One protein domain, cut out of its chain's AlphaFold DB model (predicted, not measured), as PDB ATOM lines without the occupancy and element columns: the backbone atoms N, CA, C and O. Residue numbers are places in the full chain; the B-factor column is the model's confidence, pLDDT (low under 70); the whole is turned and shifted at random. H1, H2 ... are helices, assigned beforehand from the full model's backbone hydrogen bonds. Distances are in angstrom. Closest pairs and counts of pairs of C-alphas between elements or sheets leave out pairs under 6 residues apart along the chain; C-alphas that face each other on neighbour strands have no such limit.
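This is residues 47 to 159 of the 160 residues of an uncharacterized protein of Rhodobacteraceae bacterium PT6CLA (UniProt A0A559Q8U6). A rod is built along one long helix, H5, with H1 side by side with it; H2 packs on H1, H4 packs on one end of H1, and residues 135 to 153 run back to little H6 by H5's start. The printed part has 113 residues with six named helices, H1 to H6 in order, and no named strand: all helix. It is compact, radius of gyration of the C-alphas 14.6 A, spanning 47 by 22 by 20 A.

H1, residues 47 to 63, touches H5, residues 106 to 134, at a shallow tilt of 21 degrees, opposite ways; the closest C-alphas, Phe 49 and Gln 127, are 4.9 A apart. With residues 57 to 63 alone it touches H2, residues 71 to 74 (closest C-alphas Ala 60 and Pro 71, 4.9 A). H3, residues 76 to 84, is close to H1 but not clearly touching (Met 53 and Ile 78, C-alphas 7.1 A). H4, residues 95 to 103, touches residues 59 to 63 of H1 alone (Ser 62 and Asp 98, C-alphas 5.7 A). H4 and H5 form a hairpin and only just touch, with 3 pairs of C-alphas within 8 A, the closest Val 101 and Ala 109, 5.1 A. H6, residues 154 to 157, touches residues 106 to 110 of H5 alone (Ser 107 and Glu 154, C-alphas 5.2 A). Every O i to N i+4 pair is within hydrogen-bond range in H1, H3, H4 and H5; H2 and H6 are too short for one.

H1 begins at C-alpha 47 (44.776, 107.780, -50.194) and measures 24.1 A. H5 measures 41.1 A, ending at C-alpha 134 (43.448, 99.738, -59.417).

The farthest C-alphas, Ile 105 and Glu 137, are 47.1 A apart. The printed part has no cut; the link H5 to H6 is long, residues 133 to 138 stand free, and residues 151 to 159 have pLDDT under 70.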
ATOM      1  N   THR A  47      44.767 107.289 -51.581       96.19
ATOM      2  CA  THR A  47      44.776 107.780 -50.194       96.19
ATOM      3  C   THR A  47      44.686 106.664 -49.152       96.19
ATOM      4  O   THR A  47      45.499 106.693 -48.226       96.19
ATOM      5  N   PRO A  48      43.786 105.664 -49.266       97.50
ATOM      6  CA  PRO A  48      43.698 104.590 -48.273       97.50
ATOM      7  C   PRO A  48      44.999 103.789 -48.158       97.50
ATOM      8  O   PRO A  48      45.505 103.565 -47.061       97.50
ATOM      9  N   PHE A  49      45.601 103.452 -49.300       97.69
ATOM     10  CA  PHE A  49      46.868 102.731 -49.370       97.69
ATOM     11  C   PHE A  49      48.039 103.530 -48.795       97.69
ATOM     12  O   PHE A  49      48.787 103.020 -47.959       97.69
ATOM     13  N   LEU A  50      48.177 104.798 -49.190       96.06
ATOM     14  CA  LEU A  50      49.222 105.673 -48.655       96.06
ATOM     15  C   LEU A  50      49.050 105.896 -47.148       96.06
ATOM     16  O   LEU A  50      50.043 105.950 -46.429       96.06
ATOM     17  N   THR A  51      47.809 105.981 -46.664       97.00
ATOM     18  CA  THR A  51      47.508 106.135 -45.235       97.00
ATOM     19  C   THR A  51      47.957 104.905 -44.454       97.00
ATOM     20  O   THR A  51      48.777 105.044 -43.550       97.00
ATOM     21  N   ALA A  52      47.535 103.705 -44.862       97.88
ATOM     22  CA  ALA A  52      47.948 102.458 -44.216       97.88
ATOM     23  C   ALA A  52      49.479 102.278 -44.224       97.88
ATOM     24  O   ALA A  52      50.077 101.857 -43.234       97.88
ATOM     25  N   MET A  53      50.138 102.655 -45.326       96.56
ATOM     26  CA  MET A  53      51.595 102.609 -45.453       96.56
ATOM     27  C   MET A  53      52.305 103.569 -44.482       96.56
ATOM     28  O   MET A  53      53.285 103.189 -43.835       96.56
ATOM     29  N   VAL A  54      51.828 104.813 -44.372       96.06
ATOM     30  CA  VAL A  54      52.381 105.818 -43.450       96.06
ATOM     31  C   VAL A  54      52.154 105.399 -42.002       96.06
ATOM     32  O   VAL A  54      53.099 105.432 -41.214       96.06
ATOM     33  N   GLU A  55      50.941 104.968 -41.656       96.06
ATOM     34  CA  GLU A  55      50.584 104.518 -40.307       96.06
ATOM     35  C   GLU A  55      51.459 103.345 -39.857       96.06
ATOM     36  O   GLU A  55      52.052 103.398 -38.777       96.06
ATOM     37  N   TYR A  56      51.634 102.332 -40.714       96.31
ATOM     38  CA  TYR A  56      52.535 101.213 -40.432       96.31
ATOM     39  C   TYR A  56      53.966 101.690 -40.143       96.31
ATOM     40  O   TYR A  56      54.591 101.255 -39.173       96.31
ATOM     41  N   ARG A  57      54.490 102.615 -40.957       95.50
ATOM     42  CA  ARG A  57      55.862 103.110 -40.803       95.50
ATOM     43  C   ARG A  57      56.053 103.957 -39.543       95.50
ATOM     44  O   ARG A  57      57.072 103.805 -38.874       95.50
ATOM     45  N   LEU A  58      55.101 104.821 -39.197       95.75
ATOM     46  CA  LEU A  58      55.153 105.604 -37.955       95.75
ATOM     47  C   LEU A  58      55.101 104.699 -36.722       95.75
ATOM     48  O   LEU A  58      55.844 104.909 -35.763       95.75
ATOM     49  N   LEU A  59      54.291 103.644 -36.778       95.31
ATOM     50  CA  LEU A  59      54.240 102.650 -35.717       95.31
ATOM     51  C   LEU A  59      55.562 101.873 -35.593       95.31
ATOM     52  O   LEU A  59      56.018 101.608 -34.478       95.31
ATOM     53  N   ALA A  60      56.208 101.551 -36.717       94.44
ATOM     54  CA  ALA A  60      57.526 100.923 -36.721       94.44
ATOM     55  C   ALA A  60      58.578 101.797 -36.016       94.44
ATOM     56  O   ALA A  60      59.336 101.275 -35.200       94.44
ATOM     57  N   PHE A  61      58.568 103.119 -36.236       95.06
ATOM     58  CA  PHE A  61      59.428 104.051 -35.494       95.06
ATOM     59  C   PHE A  61      59.173 104.007 -33.984       95.06
ATOM     60  O   PHE A  61      60.124 103.888 -33.214       95.06
ATOM     61  N   SER A  62      57.910 104.055 -33.551       93.81
ATOM     62  CA  SER A  62      57.556 104.014 -32.122       93.81
ATOM     63  C   SER A  62      57.955 102.709 -31.428       93.81
ATOM     64  O   SER A  62      58.235 102.694 -30.229       93.81
ATOM     65  N   CYS A  63      57.969 101.599 -32.164       91.81
ATOM     66  CA  CYS A  63      58.196 100.265 -31.614       91.81
ATOM     67  C   CYS A  63      59.634  99.748 -31.766       91.81
ATOM     68  O   CYS A  63      59.951  98.702 -31.188       91.81
ATOM     69  N   GLU A  64      60.500 100.475 -32.481       91.81
ATOM     70  CA  GLU A  64      61.886 100.089 -32.781       91.81
ATOM     71  C   GLU A  64      62.681  99.730 -31.522       91.81
ATOM     72  O   GLU A  64      63.363  98.710 -31.460       91.81
ATOM     73  N   ASP A  65      62.546 100.536 -30.469       89.12
ATOM     74  CA  ASP A  65      63.310 100.337 -29.240       89.12
ATOM     75  C   ASP A  65      62.687  99.352 -28.253       89.12
ATOM     76  O   ASP A  65      63.285  99.017 -27.220       89.12
ATOM     77  N   VAL A  66      61.484  98.879 -28.546       87.62
ATOM     78  CA  VAL A  66      60.695  98.052 -27.637       87.62
ATOM     79  C   VAL A  66      60.830  96.582 -28.003       87.62
ATOM     80  O   VAL A  66      61.043  95.742 -27.119       87.62
ATOM     81  N   LEU A  67      60.721  96.284 -29.296       86.56
ATOM     82  CA  LEU A  67      60.698  94.930 -29.829       86.56
ATOM     83  C   LEU A  67      62.112  94.377 -30.077       86.56
ATOM     84  O   LEU A  67      63.033  95.127 -30.387       86.56
ATOM     85  N   PRO A  68      62.315  93.055 -29.944       81.06
ATOM     86  CA  PRO A  68      63.484  92.398 -30.513       81.06
ATOM     87  C   PRO A  68      63.353  92.326 -32.047       81.06
ATOM     88  O   PRO A  68      62.309  91.928 -32.565       81.06
ATOM     89  N   GLY A  69      64.428  92.675 -32.759       81.81
ATOM     90  CA  GLY A  69      64.416  92.907 -34.210       81.81
ATOM     91  C   GLY A  69      64.288  94.397 -34.548       81.81
ATOM     92  O   GLY A  69      64.324  95.225 -33.646       81.81
ATOM     93  N   SER A  70      64.154  94.723 -35.836       88.69
ATOM     94  CA  SER A  70      63.967  96.103 -36.307       88.69
ATOM     95  C   SER A  70      62.693  96.207 -37.155       88.69
ATOM     96  O   SER A  70      62.703  95.857 -38.341       88.69
ATOM     97  N   PRO A  71      61.559  96.635 -36.565       91.06
ATOM     98  CA  PRO A  71      60.385  97.051 -37.327       91.06
ATOM     99  C   PRO A  71      60.723  98.057 -38.435       91.06
ATOM    100  O   PRO A  71      60.139  97.991 -39.519       91.06
ATOM    101  N   LEU A  72      61.687  98.958 -38.209       93.25
ATOM    102  CA  LEU A  72      62.119  99.912 -39.226       93.25
ATOM    103  C   LEU A  72      62.788  99.245 -40.424       93.25
ATOM    104  O   LEU A  72      62.415  99.570 -41.554       93.25
ATOM    105  N   GLU A  73      63.697  98.295 -40.204       92.12
ATOM    106  CA  GLU A  73      64.299  97.486 -41.273       92.12
ATOM    107  C   GLU A  73      63.215  96.734 -42.060       92.12
ATOM    108  O   GLU A  73      63.201  96.747 -43.291       92.12
ATOM    109  N   GLY A  74      62.219  96.178 -41.361       90.06
ATOM    110  CA  GLY A  74      61.070  95.514 -41.984       90.06
ATOM    111  C   GLY A  74      60.192  96.426 -42.850       90.06
ATOM    112  O   GLY A  74      59.403  95.932 -43.655       90.06
ATOM    113  N   SER A  75      60.347  97.744 -42.733       93.19
ATOM    114  CA  SER A  75      59.585  98.755 -43.470       93.19
ATOM    115  C   SER A  75      60.437  99.576 -44.451       93.19
ATOM    116  O   SER A  75      59.951 100.566 -44.995       93.19
ATOM    117  N   GLU A  76      61.703  99.216 -44.694       92.81
ATOM    118  CA  GLU A  76      62.654 100.050 -45.454       92.81
ATOM    119  C   GLU A  76      62.173 100.388 -46.875       92.81
ATOM    120  O   GLU A  76      62.307 101.529 -47.321       92.81
ATOM    121  N   GLN A  77      61.527  99.445 -47.565       95.44
ATOM    122  CA  GLN A  77      61.030  99.667 -48.928       95.44
ATOM    123  C   GLN A  77      59.928 100.730 -49.001       95.44
ATOM    124  O   GLN A  77      59.747 101.336 -50.055       95.44
ATOM    125  N   ILE A  78      59.236 101.019 -47.893       94.88
ATOM    126  CA  ILE A  78      58.308 102.155 -47.825       94.88
ATOM    127  C   ILE A  78      59.074 103.463 -48.021       94.88
ATOM    128  O   ILE A  78      58.625 104.324 -48.768       94.88
ATOM    129  N   ALA A  79      60.248 103.623 -47.403       91.38
ATOM    130  CA  ALA A  79      61.047 104.830 -47.606       91.38
ATOM    131  C   ALA A  79      61.425 105.004 -49.081       91.38
ATOM    132  O   ALA A  79      61.290 106.098 -49.624       91.38
ATOM    133  N   GLN A  80      61.834 103.912 -49.736       92.25
ATOM    134  CA  GLN A  80      62.176 103.929 -51.156       92.25
ATOM    135  C   GLN A  80      60.964 104.257 -52.039       92.25
ATOM    136  O   GLN A  80      61.090 105.051 -52.965       92.25
ATOM    137  N   TYR A  81      59.782 103.729 -51.716       95.44
ATOM    138  CA  TYR A  81      58.549 104.022 -52.448       95.44
ATOM    139  C   TYR A  81      58.232 105.527 -52.486       95.44
ATOM    140  O   TYR A  81      57.910 106.071 -53.541       95.44
ATOM    141  N   PHE A  82      58.381 106.233 -51.359       93.50
ATOM    142  CA  PHE A  82      58.188 107.688 -51.326       93.50
ATOM    143  C   PHE A  82      59.257 108.437 -52.130       93.50
ATOM    144  O   PHE A  82      58.927 109.390 -52.836       93.50
ATOM    145  N   VAL A  83      60.510 107.971 -52.100       91.56
ATOM    146  CA  VAL A  83      61.590 108.525 -52.932       91.56
ATOM    147  C   VAL A  83      61.279 108.365 -54.424       91.56
ATOM    148  O   VAL A  83      61.465 109.317 -55.182       91.56
ATOM    149  N   ASP A  84      60.750 107.216 -54.845       90.88
ATOM    150  CA  ASP A  84      60.373 106.950 -56.240       90.88
ATOM    151  C   ASP A  84      59.209 107.847 -56.705       90.88
ATOM    152  O   ASP A  84      59.139 108.232 -57.874       90.88
ATOM    153  N   LEU A  85      58.336 108.255 -55.778       90.62
ATOM    154  CA  LEU A  85      57.296 109.267 -56.001       90.62
ATOM    155  C   LEU A  85      57.818 110.717 -55.941       90.62
ATOM    156  O   LEU A  85      57.039 111.663 -56.100       90.62
ATOM    157  N   GLY A  86      59.116 110.918 -55.697       91.81
ATOM    158  CA  GLY A  86      59.719 112.240 -55.520       91.81
ATOM    159  C   GLY A  86      59.236 112.963 -54.259       91.81
ATOM    160  O   GLY A  86      59.204 114.192 -54.237       91.81
ATOM    161  N   GLN A  87      58.819 112.212 -53.240       91.38
ATOM    162  CA  GLN A  87      58.346 112.710 -51.951       91.38
ATOM    163  C   GLN A  87      59.372 112.424 -50.849       91.38
ATOM    164  O   GLN A  87      60.222 111.540 -50.966       91.38
ATOM    165  N   GLU A  88      59.275 113.163 -49.746       90.94
ATOM    166  CA  GLU A  88      60.018 112.823 -48.536       90.94
ATOM    167  C   GLU A  88      59.423 111.568 -47.891       90.94
ATOM    168  O   GLU A  88      58.203 111.395 -47.832       90.94
ATOM    169  N   ALA A  89      60.293 110.678 -47.410       89.25
ATOM    170  CA  ALA A  89      59.854 109.484 -46.708       89.25
ATOM    171  C   ALA A  89      59.164 109.860 -45.384       89.25
ATOM    172  O   ALA A  89      59.608 110.794 -44.710       89.25
ATOM    173  N   PRO A  90      58.137 109.103 -44.954       84.81
ATOM    174  CA  PRO A  90      57.512 109.326 -43.662       84.81
ATOM    175  C   PRO A  90      58.553 109.116 -42.564       84.81
ATOM    176  O   PRO A  90      59.193 108.058 -42.490       84.81
ATOM    177  N   VAL A  91      58.711 110.135 -41.727       87.69
ATOM    178  CA  VAL A  91      59.550 110.138 -40.529       87.69
ATOM    179  C   VAL A  91      58.729 110.667 -39.360       87.69
ATOM    180  O   VAL A  91      57.833 111.488 -39.548       87.69
ATOM    181  N   GLY A  92      59.048 110.210 -38.154       87.69
ATOM    182  CA  GLY A  92      58.313 110.563 -36.942       87.69
ATOM    183  C   GLY A  92      57.821 109.316 -36.228       87.69
ATOM    184  O   GLY A  92      58.270 108.218 -36.529       87.69
ATOM    185  N   SER A  93      56.917 109.495 -35.280       83.00
ATOM    186  CA  SER A  93      56.402 108.430 -34.431       83.00
ATOM    187  C   SER A  93      54.893 108.566 -34.253       83.00
ATOM    188  O   SER A  93      54.315 109.633 -34.476       83.00
ATOM    189  N   ASP A  94      54.243 107.473 -33.868       88.75
ATOM    190  CA  ASP A  94      52.842 107.482 -33.470       88.75
ATOM    191  C   ASP A  94      52.722 108.022 -32.032       88.75
ATOM    192  O   ASP A  94      53.144 107.383 -31.065       88.75
ATOM    193  N   GLU A  95      52.143 109.220 -31.872       84.38
ATOM    194  CA  GLU A  95      52.060 109.901 -30.567       84.38
ATOM    195  C   GLU A  95      51.307 109.084 -29.504       84.38
ATOM    196  O   GLU A  95      51.580 109.188 -28.299       84.38
ATOM    197  N   GLN A  96      50.320 108.292 -29.930       81.25
ATOM    198  CA  GLN A  96      49.549 107.451 -29.027       81.25
ATOM    199  C   GLN A  96      50.400 106.268 -28.554       81.25
ATOM    200  O   GLN A  96      50.388 105.957 -27.358       81.25
ATOM    201  N   MET A  97      51.149 105.641 -29.459       88.38
ATOM    202  CA  MET A  97      52.047 104.539 -29.151       88.38
ATOM    203  C   MET A  97      53.200 104.996 -28.267       88.38
ATOM    204  O   MET A  97      53.440 104.377 -27.234       88.38
ATOM    205  N   ASP A  98      53.837 106.122 -28.583       83.44
ATOM    206  CA  ASP A  98      54.929 106.684 -27.784       83.44
ATOM    207  C   ASP A  98      54.510 106.900 -26.327       83.44
ATOM    208  O   ASP A  98      55.238 106.564 -25.387       83.44
ATOM    209  N   ARG A  99      53.289 107.406 -26.116       84.06
ATOM    210  CA  ARG A  99      52.733 107.579 -24.771       84.06
ATOM    211  C   ARG A  99      52.568 106.245 -24.046       84.06
ATOM    212  O   ARG A  99      52.828 106.179 -22.845       84.06
ATOM    213  N   LEU A 100      52.101 105.205 -24.736       82.31
ATOM    214  CA  LEU A 100      51.928 103.876 -24.147       82.31
ATOM    215  C   LEU A 100      53.282 103.250 -23.810       82.31
ATOM    216  O   LEU A 100      53.475 102.792 -22.684       82.31
ATOM    217  N   VAL A 101      54.234 103.302 -24.740       82.00
ATOM    218  CA  VAL A 101      55.598 102.797 -24.559       82.00
ATOM    219  C   VAL A 101      56.288 103.476 -23.373       82.00
ATOM    220  O   VAL A 101      56.948 102.801 -22.588       82.00
ATOM    221  N   TYR A 102      56.087 104.783 -23.187       82.62
ATOM    222  CA  TYR A 102      56.683 105.529 -22.078       82.62
ATOM    223  C   TYR A 102      56.154 105.120 -20.690       82.62
ATOM    224  O   TYR A 102      56.893 105.165 -19.707       82.62
ATOM    225  N   VAL A 103      54.872 104.761 -20.578       84.88
ATOM    226  CA  VAL A 103      54.220 104.515 -19.274       84.88
ATOM    227  C   VAL A 103      54.274 103.043 -18.859       84.88
ATOM    228  O   VAL A 103      54.228 102.737 -17.664       84.88
ATOM    229  N   LEU A 104      54.338 102.125 -19.819       86.19
ATOM    230  CA  LEU A 104      54.228 100.693 -19.565       86.19
ATOM    231  C   LEU A 104      55.582 100.049 -19.260       86.19
ATOM    232  O   LEU A 104      56.639 100.506 -19.688       86.19
ATOM    233  N   ILE A 105      55.550  98.923 -18.541       86.12
ATOM    234  CA  ILE A 105      56.738  98.070 -18.444       86.12
ATOM    235  C   ILE A 105      57.046  97.468 -19.817       86.12
ATOM    236  O   ILE A 105      56.146  97.219 -20.622       86.12
ATOM    237  N   ARG A 106      58.326  97.190 -20.068       82.69
ATOM    238  CA  ARG A 106      58.826  96.815 -21.395       82.69
ATOM    239  C   ARG A 106      58.079  95.647 -22.044       82.69
ATOM    240  O   ARG A 106      57.797  95.710 -23.232       82.69
ATOM    241  N   SER A 107      57.732  94.609 -21.290       82.75
ATOM    242  CA  SER A 107      56.998  93.453 -21.818       82.75
ATOM    243  C   SER A 107      55.572  93.785 -22.260       82.75
ATOM    244  O   SER A 107      55.105  93.263 -23.268       82.75
ATOM    245  N   GLN A 108      54.890  94.692 -21.555       86.56
ATOM    246  CA  GLN A 108      53.558  95.170 -21.938       86.56
ATOM    247  C   GLN A 108      53.638  96.052 -23.185       86.56
ATOM    248  O   GLN A 108      52.849  95.870 -24.110       86.56
ATOM    249  N   ALA A 109      54.623  96.953 -23.239       87.94
ATOM    250  CA  ALA A 109      54.893  97.749 -24.431       87.94
ATOM    251  C   ALA A 109      55.212  96.848 -25.640       87.94
ATOM    252  O   ALA A 109      54.658  97.058 -26.713       87.94
ATOM    253  N   ALA A 110      56.027  95.803 -25.459       88.31
ATOM    254  CA  ALA A 110      56.374  94.852 -26.515       88.31
ATOM    255  C   ALA A 110      55.155  94.071 -27.025       88.31
ATOM    256  O   ALA A 110      54.986  93.938 -28.234       88.31
ATOM    257  N   SER A 111      54.276  93.604 -26.132       88.94
ATOM    258  CA  SER A 111      53.033  92.933 -26.539       88.94
ATOM    259  C   SER A 111      52.148  93.852 -27.381       88.94
ATOM    260  O   SER A 111      51.714  93.462 -28.461       88.94
ATOM    261  N   ILE A 112      51.940  95.096 -26.932       90.62
ATOM    262  CA  ILE A 112      51.105  96.072 -27.646       90.62
ATOM    263  C   ILE A 112      51.724  96.443 -28.995       90.62
ATOM    264  O   ILE A 112      51.016  96.469 -29.998       90.62
ATOM    265  N   CYS A 113      53.030  96.703 -29.035       91.75
ATOM    266  CA  CYS A 113      53.743  96.988 -30.275       91.75
ATOM    267  C   CYS A 113      53.614  95.841 -31.279       91.75
ATOM    268  O   CYS A 113      53.316  96.082 -32.444       91.75
ATOM    269  N   SER A 114      53.783  94.596 -30.826       91.81
ATOM    270  CA  SER A 114      53.630  93.418 -31.678       91.81
ATOM    271  C   SER A 114      52.216  93.299 -32.247       91.81
ATOM    272  O   SER A 114      52.071  93.070 -33.442       91.81
ATOM    273  N   GLU A 115      51.182  93.424 -31.415       92.19
ATOM    274  CA  GLU A 115      49.783  93.323 -31.857       92.19
ATOM    275  C   GLU A 115      49.446  94.423 -32.865       92.19
ATOM    276  O   GLU A 115      48.940  94.152 -33.948       92.19
ATOM    277  N   ARG A 116      49.811  95.668 -32.548       94.19
ATOM    278  CA  ARG A 116      49.503  96.826 -33.390       94.19
ATOM    279  C   ARG A 116      50.225  96.784 -34.725       94.19
ATOM    280  O   ARG A 116      49.632  97.149 -35.733       94.19
ATOM    281  N   LEU A 117      51.482  96.342 -34.745       94.12
ATOM    282  CA  LEU A 117      52.221  96.197 -35.994       94.12
ATOM    283  C   LEU A 117      51.654  95.065 -36.855       94.12
ATOM    284  O   LEU A 117      51.674  95.185 -38.077       94.12
ATOM    285  N   LEU A 118      51.133  93.988 -36.252       93.69
ATOM    286  CA  LEU A 118      50.462  92.915 -36.994       93.69
ATOM    287  C   LEU A 118      49.150  93.414 -37.599       93.69
ATOM    288  O   LEU A 118      48.922  93.201 -38.786       93.69
ATOM    289  N   ASP A 119      48.340  94.129 -36.820       95.12
ATOM    290  CA  ASP A 119      47.096  94.734 -37.305       95.12
ATOM    291  C   ASP A 119      47.370  95.729 -38.446       95.12
ATOM    292  O   ASP A 119      46.732  95.667 -39.496       95.12
ATOM    293  N   ALA A 120      48.370  96.602 -38.286       96.50
ATOM    294  CA  ALA A 120      48.762  97.561 -39.317       96.50
ATOM    295  C   ALA A 120      49.332  96.878 -40.574       96.50
ATOM    296  O   ALA A 120      49.087  97.335 -41.687       96.50
ATOM    297  N   ALA A 121      50.064  95.767 -40.425       96.00
ATOM    298  CA  ALA A 121      50.551  94.985 -41.560       96.00
ATOM    299  C   ALA A 121      49.412  94.307 -42.338       96.00
ATOM    300  O   ALA A 121      49.495  94.195 -43.561       96.00
ATOM    301  N   LEU A 122      48.361  93.857 -41.642       96.44
ATOM    302  CA  LEU A 122      47.166  93.296 -42.270       96.44
ATOM    303  C   LEU A 122      46.408  94.365 -43.061       96.44
ATOM    304  O   LEU A 122      46.160  94.154 -44.245       96.44
ATOM    305  N   GLU A 123      46.133  95.523 -42.452       97.88
ATOM    306  CA  GLU A 123      45.488  96.654 -43.138       97.88
ATOM    307  C   GLU A 123      46.307  97.095 -44.360       97.88
ATOM    308  O   GLU A 123      45.773  97.229 -45.460       97.88
ATOM    309  N   TYR A 124      47.628  97.237 -44.204       97.81
ATOM    310  CA  TYR A 124      48.522  97.520 -45.324       97.81
ATOM    311  C   TYR A 124      48.387  96.482 -46.442       97.81
ATOM    312  O   TYR A 124      48.273  96.850 -47.609       97.81
ATOM    313  N   GLY A 125      48.391  95.191 -46.100       97.31
ATOM    314  CA  GLY A 125      48.260  94.105 -47.067       97.31
ATOM    315  C   GLY A 125      46.942  94.158 -47.840       97.31
ATOM    316  O   GLY A 125      46.945  93.988 -49.059       97.31
ATOM    317  N   GLU A 126      45.831  94.443 -47.161       98.06
ATOM    318  CA  GLU A 126      44.518  94.609 -47.792       98.06
ATOM    319  C   GLU A 126      44.512  95.794 -48.768       98.06
ATOM    320  O   GLU A 126      44.130  95.637 -49.933       98.06
ATOM    321  N   GLN A 127      45.014  96.955 -48.339       98.44
ATOM    322  CA  GLN A 127      45.092  98.132 -49.206       98.44
ATOM    323  C   GLN A 127      46.088  97.957 -50.357       98.44
ATOM    324  O   GLN A 127      45.850  98.476 -51.445       98.44
ATOM    325  N   ALA A 128      47.182  97.219 -50.156       97.88
ATOM    326  CA  ALA A 128      48.173  96.946 -51.193       97.88
ATOM    327  C   ALA A 128      47.578  96.123 -52.344       97.88
ATOM    328  O   ALA A 128      47.856  96.419 -53.504       97.88
ATOM    329  N   VAL A 129      46.718  95.142 -52.047       97.62
ATOM    330  CA  VAL A 129      46.002  94.378 -53.084       97.62
ATOM    331  C   VAL A 129      45.065  95.292 -53.875       97.62
ATOM    332  O   VAL A 129      45.119  95.313 -55.102       97.62
ATOM    333  N   ILE A 130      44.254  96.099 -53.182       96.75
ATOM    334  CA  ILE A 130      43.327  97.046 -53.825       96.75
ATOM    335  C   ILE A 130      44.093  98.045 -54.704       96.75
ATOM    336  O   ILE A 130      43.672  98.359 -55.820       96.75
ATOM    337  N   TYR A 131      45.221  98.546 -54.207       97.06
ATOM    338  CA  TYR A 131      46.104  99.445 -54.931       97.06
ATOM    339  C   TYR A 131      46.665  98.789 -56.195       97.06
ATOM    340  O   TYR A 131      46.545  99.369 -57.269       97.06
ATOM    341  N   GLU A 132      47.226  97.583 -56.108       97.25
ATOM    342  CA  GLU A 132      47.785  96.879 -57.270       97.25
ATOM    343  C   GLU A 132      46.740  96.615 -58.361       97.25
ATOM    344  O   GLU A 132      47.032  96.786 -59.545       97.25
ATOM    345  N   ASP A 133      45.507  96.292 -57.969       96.00
ATOM    346  CA  ASP A 133      44.410  96.030 -58.903       96.00
ATOM    347  C   ASP A 133      43.872  97.303 -59.584       96.00
ATOM    348  O   ASP A 133      43.253  97.225 -60.650       96.00
ATOM    349  N   SER A 134      44.069  98.479 -58.976       94.50
ATOM    350  CA  SER A 134      43.448  99.738 -59.417       94.50
ATOM    351  C   SER A 134      44.428 100.820 -59.876       94.50
ATOM    352  O   SER A 134      44.000 101.799 -60.498       94.50
ATOM    353  N   LYS A 135      45.727 100.674 -59.598       94.94
ATOM    354  CA  LYS A 135      46.725 101.706 -59.890       94.94
ATOM    355  C   LYS A 135      46.939 101.902 -61.395       94.94
ATOM    356  O   LYS A 135      46.965 100.939 -62.162       94.94
ATOM    357  N   PRO A 136      47.186 103.144 -61.847       93.81
ATOM    358  CA  PRO A 136      47.677 103.396 -63.195       93.81
ATOM    359  C   PRO A 136      49.063 102.771 -63.418       93.81
ATOM    360  O   PRO A 136      49.864 102.665 -62.494       93.81
ATOM    361  N   GLU A 137      49.404 102.459 -64.670       93.06
ATOM    362  CA  GLU A 137      50.701 101.857 -65.033       93.06
ATOM    363  C   GLU A 137      51.912 102.713 -64.618       93.06
ATOM    364  O   GLU A 137      52.964 102.183 -64.278       93.06
ATOM    365  N   ALA A 138      51.752 104.040 -64.590       91.06
ATOM    366  CA  ALA A 138      52.805 104.968 -64.180       91.06
ATOM    367  C   ALA A 138      53.105 104.951 -62.668       91.06
ATOM    368  O   ALA A 138      54.118 105.510 -62.252       91.06
ATOM    369  N   TRP A 139      52.230 104.362 -61.846       91.94
ATOM    370  CA  TRP A 139      52.434 104.284 -60.401       91.94
ATOM    371  C   TRP A 139      53.304 103.071 -60.029       91.94
ATOM    372  O   TRP A 139      53.095 101.977 -60.572       91.94
ATOM    373  N   PRO A 140      54.260 103.230 -59.093       95.25
ATOM    374  CA  PRO A 140      55.163 102.159 -58.673       95.25
ATOM    375  C   PRO A 140      54.411 100.955 -58.092       95.25
ATOM    376  O   PRO A 140      53.233 101.041 -57.749       95.25
ATOM    377  N   LEU A 141      55.077  99.807 -57.995       96.19
ATOM    378  CA  LEU A 141      54.517  98.662 -57.274       96.19
ATOM    379  C   LEU A 141      54.460  98.963 -55.771       96.19
ATOM    380  O   LEU A 141      55.278  99.728 -55.257       96.19
ATOM    381  N   ALA A 142      53.508  98.357 -55.073       97.31
ATOM    382  CA  ALA A 142      53.418  98.394 -53.631       97.31
ATOM    383  C   ALA A 142      54.710  97.810 -53.037       97.31
ATOM    384  O   ALA A 142      55.134  96.717 -53.431       97.31
ATOM    385  N   PRO A 143      55.365  98.521 -52.104       96.94
ATOM    386  CA  PRO A 143      56.596  98.043 -51.502       96.94
ATOM    387  C   PRO A 143      56.316  96.789 -50.672       96.94
ATOM    388  O   PRO A 143      55.269  96.657 -50.039       96.94
ATOM    389  N   SER A 144      57.250  95.846 -50.623       94.69
ATOM    390  CA  SER A 144      57.084  94.732 -49.687       94.69
ATOM    391  C   SER A 144      57.420  95.187 -48.265       94.69
ATOM    392  O   SER A 144      58.362  95.952 -48.056       94.69
ATOM    393  N   ILE A 145      56.650  94.705 -47.289       94.44
ATOM    394  CA  ILE A 145      56.963  94.848 -45.865       94.44
ATOM    395  C   ILE A 145      57.317  93.482 -45.285       94.44
ATOM    396  O   ILE A 145      56.794  92.450 -45.713       94.44
ATOM    397  N   ASN A 146      58.189  93.470 -44.285       90.00
ATOM    398  CA  ASN A 146      58.479  92.295 -43.484       90.00
ATOM    399  C   ASN A 146      57.886  92.490 -42.091       90.00
ATOM    400  O   ASN A 146      58.518  93.042 -41.189       90.00
ATOM    401  N   ALA A 147      56.661  92.000 -41.925       81.94
ATOM    402  CA  ALA A 147      55.973  91.972 -40.645       81.94
ATOM    403  C   ALA A 147      56.485  90.819 -39.763       81.94
ATOM    404  O   ALA A 147      55.707  89.951 -39.381       81.94
ATOM    405  N   GLY A 148      57.807  90.753 -39.551       74.31
ATOM    406  CA  GLY A 148      58.510  89.613 -38.956       74.31
ATOM    407  C   GLY A 148      57.878  89.102 -37.654       74.31
ATOM    408  O   GLY A 148      57.038  89.770 -37.058       74.31
ATOM    409  N   PRO A 149      58.270  87.918 -37.156       73.44
ATOM    410  CA  PRO A 149      57.744  87.429 -35.889       73.44
ATOM    411  C   PRO A 149      58.229  88.329 -34.742       73.44
ATOM    412  O   PRO A 149      59.288  88.103 -34.156       73.44
ATOM    413  N   TRP A 150      57.453  89.359 -34.412       76.38
ATOM    414  CA  TRP A 150      57.716  90.218 -33.271       76.38
ATOM    415  C   TRP A 150      57.321  89.449 -32.023       76.38
ATOM    416  O   TRP A 150      56.163  89.106 -31.796       76.38
ATOM    417  N   CYS A 151      58.316  89.065 -31.236       68.31
ATOM    418  CA  CYS A 151      58.037  88.225 -30.091       68.31
ATOM    419  C   CYS A 151      57.422  89.061 -28.956       68.31
ATOM    420  O   CYS A 151      58.109  89.845 -28.307       68.31
ATOM    421  N   ALA A 152      56.135  88.833 -28.686       63.31
ATOM    422  CA  ALA A 152      55.352  89.523 -27.657       63.31
ATOM    423  C   ALA A 152      55.641  89.070 -26.207       63.31
ATOM    424  O   ALA A 152      55.113  89.641 -25.257       63.31
ATOM    425  N   THR A 153      56.441  88.014 -26.002       62.16
ATOM    426  CA  THR A 153      56.635  87.425 -24.663       62.16
ATOM    427  C   THR A 153      57.753  88.104 -23.865       62.16
ATOM    428  O   THR A 153      58.785  88.486 -24.421       62.16
ATOM    429  N   GLU A 154      57.586  88.164 -22.534       58.00
ATOM    430  CA  GLU A 154      58.618  88.567 -21.553       58.00
ATOM    431  C   GLU A 154      59.982  87.940 -21.879       58.00
ATOM    432  O   GLU A 154      60.999  88.633 -21.946       58.00
ATOM    433  N   SER A 155      59.988  86.635 -22.164       60.97
ATOM    434  CA  SER A 155      61.190  85.860 -22.468       60.97
ATOM    435  C   SER A 155      61.972  86.401 -23.664       60.97
ATOM    436  O   SER A 155      63.194  86.360 -23.632       60.97
ATOM    437  N   CYS A 156      61.304  86.934 -24.690       58.62
ATOM    438  CA  CYS A 156      61.970  87.510 -25.858       58.62
ATOM    439  C   CYS A 156      62.307  88.992 -25.703       58.62
ATOM    440  O   CYS A 156      63.337  89.433 -26.202       58.62
ATOM    441  N   SER A 157      61.471  89.762 -24.999       56.88
ATOM    442  CA  SER A 157      61.733  91.188 -24.741       56.88
ATOM    443  C   SER A 157      63.016  91.428 -23.925       56.88
ATOM    444  O   SER A 157      63.588  92.519 -23.964       56.88
ATOM    445  N   ASN A 158      63.496  90.389 -23.231       60.75
ATOM    446  CA  ASN A 158      64.742  90.379 -22.466       60.75
ATOM    447  C   ASN A 158      65.986  89.932 -23.270       60.75
ATOM    448  O   ASN A 158      67.088  90.030 -22.740       60.75
ATOM    449  N   LEU A 159      65.853  89.463 -24.520       56.88
ATOM    450  CA  LEU A 159      66.961  88.924 -25.341       56.88
ATOM    451  C   LEU A 159      67.731  89.992 -26.144       56.88
ATOM    452  O   LEU A 159      68.200  89.704 -27.243       56.88
TER     453      LEU A 159